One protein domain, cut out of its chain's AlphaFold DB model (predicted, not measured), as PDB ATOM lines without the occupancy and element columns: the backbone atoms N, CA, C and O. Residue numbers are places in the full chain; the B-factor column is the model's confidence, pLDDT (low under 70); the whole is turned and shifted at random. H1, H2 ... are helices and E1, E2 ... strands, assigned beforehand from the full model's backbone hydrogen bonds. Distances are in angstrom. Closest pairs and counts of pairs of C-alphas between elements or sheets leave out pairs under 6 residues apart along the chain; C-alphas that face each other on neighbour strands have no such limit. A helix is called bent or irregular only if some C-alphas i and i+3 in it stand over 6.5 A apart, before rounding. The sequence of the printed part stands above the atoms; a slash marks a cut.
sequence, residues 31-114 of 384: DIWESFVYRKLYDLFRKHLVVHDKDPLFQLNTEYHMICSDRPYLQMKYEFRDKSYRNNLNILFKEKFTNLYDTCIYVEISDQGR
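Overview. This is residues 31 to 114 of the 384 residues of an uncharacterized protein of Anopheles stephensi (UniProt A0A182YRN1). A twisted sheet of three antiparallel strands, the shorter E1 at one edge beside the longer E2 and E3, has the long helix H1 running slantwise over one of its faces, while the other face is bare of helices. The short helix H2 sits beyond the end of the sheet where E2 ends and E3 begins, and residues 88 to 94, of which 88 to 93 belong to H2, stick out from the body; residues 49 to 55, of which 49 and 50 belong to H1, also stick out, before the chain returns to E1. The printed part has 84 residues with two named helices and three named strands, in the order H1, E1, E2, H2, E3, and its class is mixed, helices and strands. The sheet's order is E1, E2, E3. The whole is only just loose, close to compact, with a radius of gyration of the C-alphas of 14.4 A, and it spans 38 by 34 by 21 A.

Along the chain. The sheet is made of E1, residues 63 to 67, 13.6 A from first to last C-alpha; E2, residues 74 to 81, 22.5 A; and E3, residues 104 to 111, 23.2 A. E3 ends with C-alpha 111 at (36.649, 44.653, 18.761). H1, residues 31 to 50, is 27.5 A long and begins with C-alpha 31 at (36.627, 54.485, 28.894). It is only just irregular, with C-alphas 35 and 38 6.9 A apart, and it has a kink of 28 degrees near residue 38. H2, residues 83 to 93, is 15.1 A long and ends with C-alpha 93 at (23.763, 65.571, 8.283).

Arrangement. E2 is the inner strand of the sheet, and E1 and E3 are its edge strands. E1 and E2 form a hairpin, antiparallel with 153 degrees between their directions; N 66 and O 76, 2.8 A apart, and N 64 and O 78, 2.9 A apart, are within hydrogen-bond range. E2 and E3 are antiparallel at 162 degrees; N 77 and O 108 at 2.7 A and N 106 and O 79 at 2.8 A are within hydrogen-bond range. The sheet is only just strongly twisted, its C-alphas lying up to 4.2 A off their best plane. H1 is on the sheet at a height over the sheet of 9.4 A, and the two make two layers, a helix on one face of a sheet. H1 lies over E2, at 35 degrees to it on the local plane, slantwise to the strands. Five of its 20 C-alphas fall on E2; with 2 falling on E3, it is only just not over E3. The closest C-alphas of H1 and E2 are those of Val 37 and Met 76, 7.5 A apart. H1 and E3 are near each other, with 8 pairs of C-alphas within 10 A. H2 only grazes the sheet, with its residues 83 to 86; its closest C-alphas with E3 are those of Arg 86 and Cys 104, 6.5 A apart. H1 and H2 are apart. In H2 every O i to N i+4 pair is within hydrogen-bond range; in H1 14 of 16 are.

Size, cuts and confidence. The two C-alphas farthest apart are those of Asp 53 and Arg 114, 41.4 A. The printed part has no cut. The link from H1 to E1, 12 residues, is long; those from E1 to E2 and from H2 to E3 are short, and that from E2 to H2 is tight. The mean pLDDT of the printed part is 77.7, and the model's confidence is low, under 70, at residues 48 to 59 and 96 to 100.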
ATOM      1  N   ASP A  31      35.217  54.761  28.616       83.69
ATOM      2  CA  ASP A  31      36.627  54.485  28.894       83.69
ATOM      3  C   ASP A  31      37.431  54.217  27.615       83.69
ATOM      4  O   ASP A  31      38.561  54.678  27.498       83.69
ATOM      5  N   ILE A  32      36.865  53.513  26.630       84.31
ATOM      6  CA  ILE A  32      37.533  53.234  25.353       84.31
ATOM      7  C   ILE A  32      37.696  54.521  24.545       84.31
ATOM      8  O   ILE A  32      38.760  54.759  23.968       84.31
ATOM      9  N   TRP A  33      36.659  55.359  24.515       85.81
ATOM     10  CA  TRP A  33      36.726  56.651  23.840       85.81
ATOM     11  C   TRP A  33      37.821  57.537  24.429       85.81
ATOM     12  O   TRP A  33      38.644  58.059  23.684       85.81
ATOM     13  N   GLU A  34      37.881  57.655  25.752       85.62
ATOM     14  CA  GLU A  34      38.836  58.532  26.429       85.62
ATOM     15  C   GLU A  34      40.266  57.978  26.413       85.62
ATOM     16  O   GLU A  34      41.196  58.664  25.983       85.62
ATOM     17  N   SER A  35      40.454  56.728  26.846       83.75
ATOM     18  CA  SER A  35      41.791  56.144  27.045       83.75
ATOM     19  C   SER A  35      42.520  55.842  25.738       83.75
ATOM     20  O   SER A  35      43.748  55.957  25.672       83.75
ATOM     21  N   PHE A  36      41.775  55.481  24.692       85.19
ATOM     22  CA  PHE A  36      42.340  55.041  23.425       85.19
ATOM     23  C   PHE A  36      42.032  56.020  22.298       85.19
ATOM     24  O   PHE A  36      42.955  56.598  21.728       85.19
ATOM     25  N   VAL A  37      40.761  56.252  21.978       86.06
ATOM     26  CA  VAL A  37      40.396  56.956  20.740       86.06
ATOM     27  C   VAL A  37      40.822  58.419  20.778       86.06
ATOM     28  O   VAL A  37      41.608  58.851  19.941       86.06
ATOM     29  N   TYR A  38      40.359  59.186  21.765       88.94
ATOM     30  CA  TYR A  38      40.673  60.609  21.874       88.94
ATOM     31  C   TYR A  38      42.149  60.849  22.127       88.94
ATOM     32  O   TYR A  38      42.723  61.738  21.507       88.94
ATOM     33  N   ARG A  39      42.789  60.022  22.957       87.06
ATOM     34  CA  ARG A  39      44.230  60.120  23.192       87.06
ATOM     35  C   ARG A  39      45.031  59.917  21.902       87.06
ATOM     36  O   ARG A  39      45.894  60.729  21.587       87.06
ATOM     37  N   LYS A  40      44.713  58.883  21.112       86.94
ATOM     38  CA  LYS A  40      45.402  58.630  19.837       86.94
ATOM     39  C   LYS A  40      45.075  59.672  18.774       86.94
ATOM     40  O   LYS A  40      45.978  60.086  18.057       86.94
ATOM     41  N   LEU A  41      43.826  60.127  18.685       86.94
ATOM     42  CA  LEU A  41      43.450  61.211  17.778       86.94
ATOM     43  C   LEU A  41      44.146  62.521  18.150       86.94
ATOM     44  O   LEU A  41      44.645  63.204  17.264       86.94
ATOM     45  N   TYR A  42      44.244  62.846  19.439       85.75
ATOM     46  CA  TYR A  42      44.992  64.006  19.918       85.75
ATOM     47  C   TYR A  42      46.463  63.934  19.495       85.75
ATOM     48  O   TYR A  42      46.979  64.890  18.919       85.75
ATOM     49  N   ASP A  43      47.115  62.785  19.694       83.62
ATOM     50  CA  ASP A  43      48.496  62.572  19.251       83.62
ATOM     51  C   ASP A  43      48.643  62.709  17.724       83.62
ATOM     52  O   ASP A  43      49.606  63.313  17.246       83.62
ATOM     53  N   LEU A  44      47.689  62.171  16.954       83.25
ATOM     54  CA  LEU A  44      47.657  62.270  15.490       83.25
ATOM     55  C   LEU A  44      47.517  63.725  15.033       83.25
ATOM     56  O   LEU A  44      48.305  64.193  14.212       83.25
ATOM     57  N   PHE A  45      46.561  64.463  15.598       79.62
ATOM     58  CA  PHE A  45      46.331  65.861  15.251       79.62
ATOM     59  C   PHE A  45      47.484  66.757  15.680       79.62
ATOM     60  O   PHE A  45      47.875  67.628  14.915       79.62
ATOM     61  N   ARG A  46      48.083  66.532  16.853       80.12
ATOM     62  CA  ARG A  46      49.247  67.305  17.303       80.12
ATOM     63  C   ARG A  46      50.439  67.120  16.367       80.12
ATOM     64  O   ARG A  46      51.108  68.095  16.046       80.12
ATOM     65  N   LYS A  47      50.689  65.893  15.902       74.69
ATOM     66  CA  LYS A  47      51.751  65.615  14.922       74.69
ATOM     67  C   LYS A  47      51.452  66.240  13.557       74.69
ATOM     68  O   LYS A  47      52.359  66.779  12.936       74.69
ATOM     69  N   HIS A  48      50.197  66.202  13.112       65.12
ATOM     70  CA  HIS A  48      49.797  66.684  11.788       65.12
ATOM     71  C   HIS A  48      49.642  68.213  11.706       65.12
ATOM     72  O   HIS A  48      50.012  68.819  10.710       65.12
ATOM     73  N   LEU A  49      49.086  68.860  12.731       63.03
ATOM     74  CA  LEU A  49      48.812  70.303  12.714       63.03
ATOM     75  C   LEU A  49      50.070  71.149  12.941       63.03
ATOM     76  O   LEU A  49      50.114  72.292  12.499       63.03
ATOM     77  N   VAL A  50      51.083  70.605  13.622       57.16
ATOM     78  CA  VAL A  50      52.329  71.328  13.934       57.16
ATOM     79  C   VAL A  50      53.373  71.185  12.817       57.16
ATOM     80  O   VAL A  50      54.237  72.045  12.680       57.16
ATOM     81  N   VAL A  51      53.284  70.147  11.978       54.22
ATOM     82  CA  VAL A  51      54.253  69.870  10.903       54.22
ATOM     83  C   VAL A  51      53.581  70.076   9.550       54.22
ATOM     84  O   VAL A  51      53.359  69.138   8.792       54.22
ATOM     85  N   HIS A  52      53.214  71.321   9.251       47.25
ATOM     86  CA  HIS A  52      52.518  71.639   8.007       47.25
ATOM     87  C   HIS A  52      53.430  71.922   6.810       47.25
ATOM     88  O   HIS A  52      52.910  72.333   5.778       47.25
ATOM     89  N   ASP A  53      54.743  71.679   6.905       46.47
ATOM     90  CA  ASP A  53      55.642  72.096   5.827       46.47
ATOM     91  C   ASP A  53      56.306  70.984   5.010       46.47
ATOM     92  O   ASP A  53      56.417  71.167   3.801       46.47
ATOM     93  N   LYS A  54      56.761  69.841   5.556       42.84
ATOM     94  CA  LYS A  54      57.672  68.975   4.760       42.84
ATOM     95  C   LYS A  54      57.678  67.465   5.008       42.84
ATOM     96  O   LYS A  54      58.648  66.838   4.604       42.84
ATOM     97  N   ASP A  55      56.638  66.846   5.568       43.88
ATOM     98  CA  ASP A  55      56.614  65.372   5.628       43.88
ATOM     99  C   ASP A  55      55.259  64.761   5.236       43.88
ATOM    100  O   ASP A  55      54.263  64.964   5.935       43.88
ATOM    101  N   PRO A  56      55.191  63.956   4.153       54.00
ATOM    102  CA  PRO A  56      53.986  63.247   3.753       54.00
ATOM    103  C   PRO A  56      53.876  61.953   4.569       54.00
ATOM    104  O   PRO A  56      53.923  60.852   4.027       54.00
ATOM    105  N   LEU A  57      53.765  62.064   5.894       56.97
ATOM    106  CA  LEU A  57      53.600  60.887   6.755       56.97
ATOM    107  C   LEU A  57      52.242  60.203   6.534       56.97
ATOM    108  O   LEU A  57      52.111  59.009   6.803       56.97
ATOM    109  N   PHE A  58      51.249  60.926   6.002       62.44
ATOM    110  CA  PHE A  58      49.911  60.399   5.749       62.44
ATOM    111  C   PHE A  58      49.391  60.799   4.367       62.44
ATOM    112  O   PHE A  58      49.424  61.967   3.985       62.44
ATOM    113  N   GLN A  59      48.896  59.814   3.620       68.69
ATOM    114  CA  GLN A  59      48.273  60.002   2.315       68.69
ATOM    115  C   GLN A  59      46.751  60.064   2.472       68.69
ATOM    116  O   GLN A  59      46.147  59.297   3.229       68.69
ATOM    117  N   LEU A  60      46.125  60.982   1.736       74.12
ATOM    118  CA  LEU A  60      44.668  61.057   1.645       74.12
ATOM    119  C   LEU A  60      44.103  59.733   1.125       74.12
ATOM    120  O   LEU A  60      44.685  59.093   0.250       74.12
ATOM    121  N   ASN A  61      42.948  59.350   1.657       74.94
ATOM    122  CA  ASN A  61      42.243  58.111   1.336       74.94
ATOM    123  C   ASN A  61      43.065  56.825   1.549       74.94
ATOM    124  O   ASN A  61      42.814  55.804   0.907       74.94
ATOM    125  N   THR A  62      44.074  56.878   2.422       81.00
ATOM    126  CA  THR A  62      44.833  55.697   2.837       81.00
ATOM    127  C   THR A  62      44.337  55.219   4.190       81.00
ATOM    128  O   THR A  62      44.150  56.000   5.124       81.00
ATOM    129  N   GLU A  63      44.106  53.915   4.274       86.38
ATOM    130  CA  GLU A  63      43.652  53.251   5.484       86.38
ATOM    131  C   GLU A  63      44.831  52.975   6.416       86.38
ATOM    132  O   GLU A  63      45.812  52.335   6.038       86.38
ATOM    133  N   TYR A  64      44.705  53.432   7.656       85.62
ATOM    134  CA  TYR A  64      45.679  53.197   8.707       85.62
ATOM    135  C   TYR A  64      45.045  52.423   9.852       85.62
ATOM    136  O   TYR A  64      43.880  52.622  10.202       85.62
ATOM    137  N   HIS A  65      45.842  51.560  10.475       87.75
ATOM    138  CA  HIS A  65      45.412  50.734  11.594       87.75
ATOM    139  C   HIS A  65      46.270  50.993  12.824       87.75
ATOM    140  O   HIS A  65      47.495  51.060  12.748       87.75
ATOM    141  N   MET A  66      45.619  51.075  13.977       86.19
ATOM    142  CA  MET A  66      46.258  51.181  15.279       86.19
ATOM    143  C   MET A  66      45.636  50.184  16.240       86.19
ATOM    144  O   MET A  66      44.420  50.134  16.401       86.19
ATOM    145  N   ILE A  67      46.488  49.407  16.894       85.62
ATOM    146  CA  ILE A  67      46.087  48.462  17.932       85.62
ATOM    147  C   ILE A  67      46.243  49.159  19.284       85.62
ATOM    148  O   ILE A  67      47.222  49.877  19.512       85.62
ATOM    149  N   CYS A  68      45.268  48.981  20.173       84.06
ATOM    150  CA  CYS A  68      45.387  49.458  21.545       84.06
ATOM    151  C   CYS A  68      46.382  48.572  22.303       84.06
ATOM    152  O   CYS A  68      46.188  47.362  22.387       84.06
ATOM    153  N   SER A  69      47.441  49.166  22.861       82.94
ATOM    154  CA  SER A  69      48.455  48.443  23.645       82.94
ATOM    155  C   SER A  69      47.835  47.715  24.833       82.94
ATOM    156  O   SER A  69      48.125  46.550  25.077       82.94
ATOM    157  N   ASP A  70      46.931  48.401  25.528       83.00
ATOM    158  CA  ASP A  70      46.359  47.936  26.792       83.00
ATOM    159  C   ASP A  70      45.230  46.924  26.547       83.00
ATOM    160  O   ASP A  70      44.858  46.145  27.424       83.00
ATOM    161  N   ARG A  71      44.664  46.939  25.335       82.75
ATOM    162  CA  ARG A  71      43.564  46.080  24.889       82.75
ATOM    163  C   ARG A  71      43.853  45.616  23.459       82.75
ATOM    164  O   ARG A  71      43.274  46.168  22.527       82.75
ATOM    165  N   PRO A  72      44.707  44.597  23.252       83.06
ATOM    166  CA  PRO A  72      45.168  44.196  21.915       83.06
ATOM    167  C   PRO A  72      44.044  43.680  21.009       83.06
ATOM    168  O   PRO A  72      44.177  43.651  19.789       83.06
ATOM    169  N   TYR A  73      42.912  43.301  21.602       82.62
ATOM    170  CA  TYR A  73      41.698  42.949  20.882       82.62
ATOM    171  C   TYR A  73      40.997  44.155  20.239       82.62
ATOM    172  O   TYR A  73      40.112  43.970  19.409       82.62
ATOM    173  N   LEU A  74      41.361  45.380  20.608       87.12
ATOM    174  CA  LEU A  74      40.769  46.600  20.092       87.12
ATOM    175  C   LEU A  74      41.668  47.216  19.017       87.12
ATOM    176  O   LEU A  74      42.840  47.516  19.252       87.12
ATOM    177  N   GLN A  75      41.090  47.458  17.843       88.62
ATOM    178  CA  GLN A  75      41.780  48.047  16.702       88.62
ATOM    179  C   GLN A  75      41.001  49.255  16.177       88.62
ATOM    180  O   GLN A  75      39.839  49.134  15.792       88.62
ATOM    181  N   MET A  76      41.661  50.411  16.130       89.00
ATOM    182  CA  MET A  76      41.179  51.622  15.473       89.00
ATOM    183  C   MET A  76      41.695  51.658  14.037       89.00
ATOM    184  O   MET A  76      42.900  51.693  13.792       89.00
ATOM    185  N   LYS A  77      40.769  51.666  13.093       89.75
ATOM    186  CA  LYS A  77      40.983  52.002  11.695       89.75
ATOM    187  C   LYS A  77      40.690  53.489  11.517       89.75
ATOM    188  O   LYS A  77      39.656  53.970  11.975       89.75
ATOM    189  N   TYR A  78      41.578  54.216  10.857       88.81
ATOM    190  CA  TYR A  78      41.345  55.617  10.538       88.81
ATOM    191  C   TYR A  78      41.854  55.982   9.150       88.81
ATOM    192  O   TYR A  78      42.753  55.344   8.608       88.81
ATOM    193  N   GLU A  79      41.252  57.016   8.574       86.75
ATOM    194  CA  GLU A  79      41.549  57.468   7.221       86.75
ATOM    195  C   GLU A  79      41.383  58.982   7.125       86.75
ATOM    196  O   GLU A  79      40.340  59.531   7.493       86.75
ATOM    197  N   PHE A  80      42.407  59.658   6.606       84.38
ATOM    198  CA  PHE A  80      42.317  61.078   6.289       84.38
ATOM    199  C   PHE A  80      41.561  61.250   4.975       84.38
ATOM    200  O   PHE A  80      41.994  60.801   3.913       84.38
ATOM    201  N   ARG A  81      40.407  61.898   5.063       83.31
ATOM    202  CA  ARG A  81      39.495  62.169   3.961       83.31
ATOM    203  C   ARG A  81      39.549  63.642   3.586       83.31
ATOM    204  O   ARG A  81      39.825  64.522   4.405       83.31
ATOM    205  N   ASP A  82      39.277  63.893   2.319       81.06
ATOM    206  CA  ASP A  82      39.347  65.213   1.716       81.06
ATOM    207  C   ASP A  82      38.070  66.044   1.940       81.06
ATOM    208  O   ASP A  82      37.077  65.614   2.543       81.06
ATOM    209  N   LYS A  83      38.095  67.261   1.393       81.62
ATOM    210  CA  LYS A  83      36.978  68.210   1.437       81.62
ATOM    211  C   LYS A  83      35.733  67.684   0.727       81.62
ATOM    212  O   LYS A  83      34.619  67.995   1.141       81.62
ATOM    213  N   SER A  84      35.904  66.878  -0.323       82.69
ATOM    214  CA  SER A  84      34.794  66.275  -1.068       82.69
ATOM    215  C   SER A  84      33.992  65.324  -0.182       82.69
ATOM    216  O   SER A  84      32.775  65.474  -0.037       82.69
ATOM    217  N   TYR A  85      34.680  64.404   0.499       82.75
ATOM    218  CA  TYR A  85      34.047  63.496   1.450       82.75
ATOM    219  C   TYR A  85      33.347  64.257   2.581       82.75
ATOM    220  O   TYR A  85      32.196  63.971   2.916       82.75
ATOM    221  N   ARG A  86      33.999  65.292   3.119       79.69
ATOM    222  CA  ARG A  86      33.400  66.159   4.135       79.69
ATOM    223  C   ARG A  86      32.123  66.839   3.638       79.69
ATOM    224  O   ARG A  86      31.120  66.831   4.351       79.69
ATOM    225  N   ASN A  87      32.122  67.402   2.433       80.50
ATOM    226  CA  ASN A  87      30.938  68.026   1.838       80.50
ATOM    227  C   ASN A  87      29.771  67.045   1.724       80.50
ATOM    228  O   ASN A  87      28.649  67.390   2.096       80.50
ATOM    229  N   ASN A  88      30.046  65.802   1.326       83.50
ATOM    230  CA  ASN A  88      29.033  64.749   1.289       83.50
ATOM    231  C   ASN A  88      28.429  64.476   2.677       83.50
ATOM    232  O   ASN A  88      27.209  64.363   2.800       83.50
ATOM    233  N   LEU A  89      29.251  64.427   3.732       80.69
ATOM    234  CA  LEU A  89      28.750  64.253   5.101       80.69
ATOM    235  C   LEU A  89      27.885  65.428   5.561       80.69
ATOM    236  O   LEU A  89      26.849  65.218   6.181       80.69
ATOM    237  N   ASN A  90      28.257  66.661   5.236       77.00
ATOM    238  CA  ASN A  90      27.473  67.826   5.650       77.00
ATOM    239  C   ASN A  90      26.118  67.900   4.938       77.00
ATOM    240  O   ASN A  90      25.133  68.308   5.550       77.00
ATOM    241  N   ILE A  91      26.041  67.438   3.683       80.94
ATOM    242  CA  ILE A  91      24.762  67.238   2.986       80.94
ATOM    243  C   ILE A  91      23.928  66.178   3.719       80.94
ATOM    244  O   ILE A  91      22.747  66.403   3.982       80.94
ATOM    245  N   LEU A  92      24.543  65.048   4.090       82.12
ATOM    246  CA  LEU A  92      23.869  63.948   4.786       82.12
ATOM    247  C   LEU A  92      23.323  64.373   6.162       82.12
ATOM    248  O   LEU A  92      22.191  64.037   6.506       82.12
ATOM    249  N   PHE A  93      24.106  65.136   6.927       80.75
ATOM    250  CA  PHE A  93      23.763  65.571   8.283       80.75
ATOM    251  C   PHE A  93      23.088  66.949   8.352       80.75
ATOM    252  O   PHE A  93      22.713  67.388   9.438       80.75
ATOM    253  N   LYS A  94      22.866  67.613   7.207       79.44
ATOM    254  CA  LYS A  94      22.271  68.961   7.099       79.44
ATOM    255  C   LYS A  94      22.981  70.003   7.971       79.44
ATOM    256  O   LYS A  94      22.347  70.901   8.533       79.44
ATOM    257  N   GLU A  95      24.294  69.880   8.089       75.69
ATOM    258  CA  GLU A  95      25.110  70.743   8.932       75.69
ATOM    259  C   GLU A  95      25.479  72.023   8.164       75.69
ATOM    260  O   GLU A  95      25.893  71.985   7.002       75.69
ATOM    261  N   LYS A  96      25.258  73.191   8.779       67.94
ATOM    262  CA  LYS A  96      25.538  74.489   8.153       67.94
ATOM    263  C   LYS A  96      26.990  74.867   8.422       67.94
ATOM    264  O   LYS A  96      27.331  75.319   9.510       67.94
ATOM    265  N   PHE A  97      27.840  74.670   7.424       64.25
ATOM    266  CA  PHE A  97      29.254  75.015   7.478       64.25
ATOM    267  C   PHE A  97      29.507  76.481   7.811       64.25
ATOM    268  O   PHE A  97      29.002  77.355   7.111       64.25
ATOM    269  N   THR A  98      30.406  76.742   8.761       58.19
ATOM    270  CA  THR A  98      31.179  77.997   8.737       58.19
ATOM    271  C   THR A  98      32.653  77.832   9.112       58.19
ATOM    272  O   THR A  98      33.452  78.539   8.518       58.19
ATOM    273  N   ASN A  99      33.068  76.880   9.971       59.03
ATOM    274  CA  ASN A  99      34.432  76.939  10.548       59.03
ATOM    275  C   ASN A  99      35.220  75.614  10.729       59.03
ATOM    276  O   ASN A  99      36.137  75.600  11.544       59.03
ATOM    277  N   LEU A 100      34.922  74.494  10.046       65.69
ATOM    278  CA  LEU A 100      35.779  73.283  10.192       65.69
ATOM    279  C   LEU A 100      36.849  73.140   9.093       65.69
ATOM    280  O   LEU A 100      36.694  73.700   8.006       65.69
ATOM    281  N   TYR A 101      37.894  72.356   9.380       70.44
ATOM    282  CA  TYR A 101      39.062  72.088   8.523       70.44
ATOM    283  C   TYR A 101      38.737  71.325   7.236       70.44
ATOM    284  O   TYR A 101      37.939  70.388   7.243       70.44
ATOM    285  N   ASP A 102      39.378  71.701   6.127       72.38
ATOM    286  CA  ASP A 102      39.148  71.120   4.793       72.38
ATOM    287  C   ASP A 102      39.392  69.604   4.718       72.38
ATOM    288  O   ASP A 102      38.787  68.936   3.882       72.38
ATOM    289  N   THR A 103      40.202  69.044   5.615       73.81
ATOM    290  CA  THR A 103      40.373  67.598   5.792       73.81
ATOM    291  C   THR A 103      39.596  67.103   7.010       73.81
ATOM    292  O   THR A 103      39.443  67.804   8.012       73.81
ATOM    293  N   CYS A 104      39.087  65.874   6.941       79.31
ATOM    294  CA  CYS A 104      38.438  65.214   8.073       79.31
ATOM    295  C   CYS A 104      39.002  63.806   8.264       79.31
ATOM    296  O   CYS A 104      39.547  63.221   7.333       79.31
ATOM    297  N   ILE A 105      38.890  63.263   9.473       83.50
ATOM    298  CA  ILE A 105      39.323  61.899   9.769       83.50
ATOM    299  C   ILE A 105      38.095  61.005   9.914       83.50
ATOM    300  O   ILE A 105      37.204  61.264  10.723       83.50
ATOM    301  N   TYR A 106      38.033  59.956   9.105       85.19
ATOM    302  CA  TYR A 106      37.106  58.859   9.324       85.19
ATOM    303  C   TYR A 106      37.723  57.907  10.347       85.19
ATOM    304  O   TYR A 106      38.901  57.576  10.231       85.19
ATOM    305  N   VAL A 107      36.943  57.479  11.341       87.56
ATOM    306  CA  VAL A 107      37.402  56.575  12.403       87.56
ATOM    307  C   VAL A 107      36.402  55.441  12.581       87.56
ATOM    308  O   VAL A 107      35.209  55.653  12.814       87.56
ATOM    309  N   GLU A 108      36.907  54.220  12.518       87.25
ATOM    310  CA  GLU A 108      36.175  52.986  12.753       87.25
ATOM    311  C   GLU A 108      36.918  52.167  13.804       87.25
ATOM    312  O   GLU A 108      38.123  51.960  13.712       87.25
ATOM    313  N   ILE A 109      36.215  51.691  14.824       86.88
ATOM    314  CA  ILE A 109      36.821  50.921  15.907       86.88
ATOM    315  C   ILE A 109      36.229  49.522  15.874       86.88
ATOM    316  O   ILE A 109      35.019  49.331  15.791       86.88
ATOM    317  N   SER A 110      37.100  48.527  15.917       84.12
ATOM    318  CA  SER A 110      36.728  47.123  15.862       84.12
ATOM    319  C   SER A 110      37.221  46.394  17.105       84.12
ATOM    320  O   SER A 110      38.378  46.530  17.501       84.12
ATOM    321  N   ASP A 111      36.324  45.622  17.716       84.31
ATOM    322  CA  ASP A 111      36.649  44.653  18.761       84.31
ATOM    323  C   ASP A 111      36.857  43.281  18.104       84.31
ATOM    324  O   ASP A 111      35.916  42.533  17.823       84.31
ATOM    325  N   GLN A 112      38.118  42.979  17.812       81.38
ATOM    326  CA  GLN A 112      38.555  41.697  17.264       81.38
ATOM    327  C   GLN A 112      38.384  40.564  18.283       81.38
ATOM    328  O   GLN A 112      38.157  39.418  17.898       81.38
ATOM    329  N   GLY A 113      38.437  40.871  19.582       78.94
ATOM    330  CA  GLY A 113      38.285  39.897  20.661       78.94
ATOM    331  C   GLY A 113      36.882  39.320  20.694       78.94
ATOM    332  O   GLY A 113      36.727  38.104  20.729       78.94
ATOM    333  N   ARG A 114      35.859  40.172  20.576       80.62
ATOM    334  CA  ARG A 114      34.465  39.722  20.464       80.62
ATOM    335  C   ARG A 114      34.238  38.870  19.217       80.62
ATOM    336  O   ARG A 114      33.616  37.818  19.308       80.62
TER     337      ARG A 114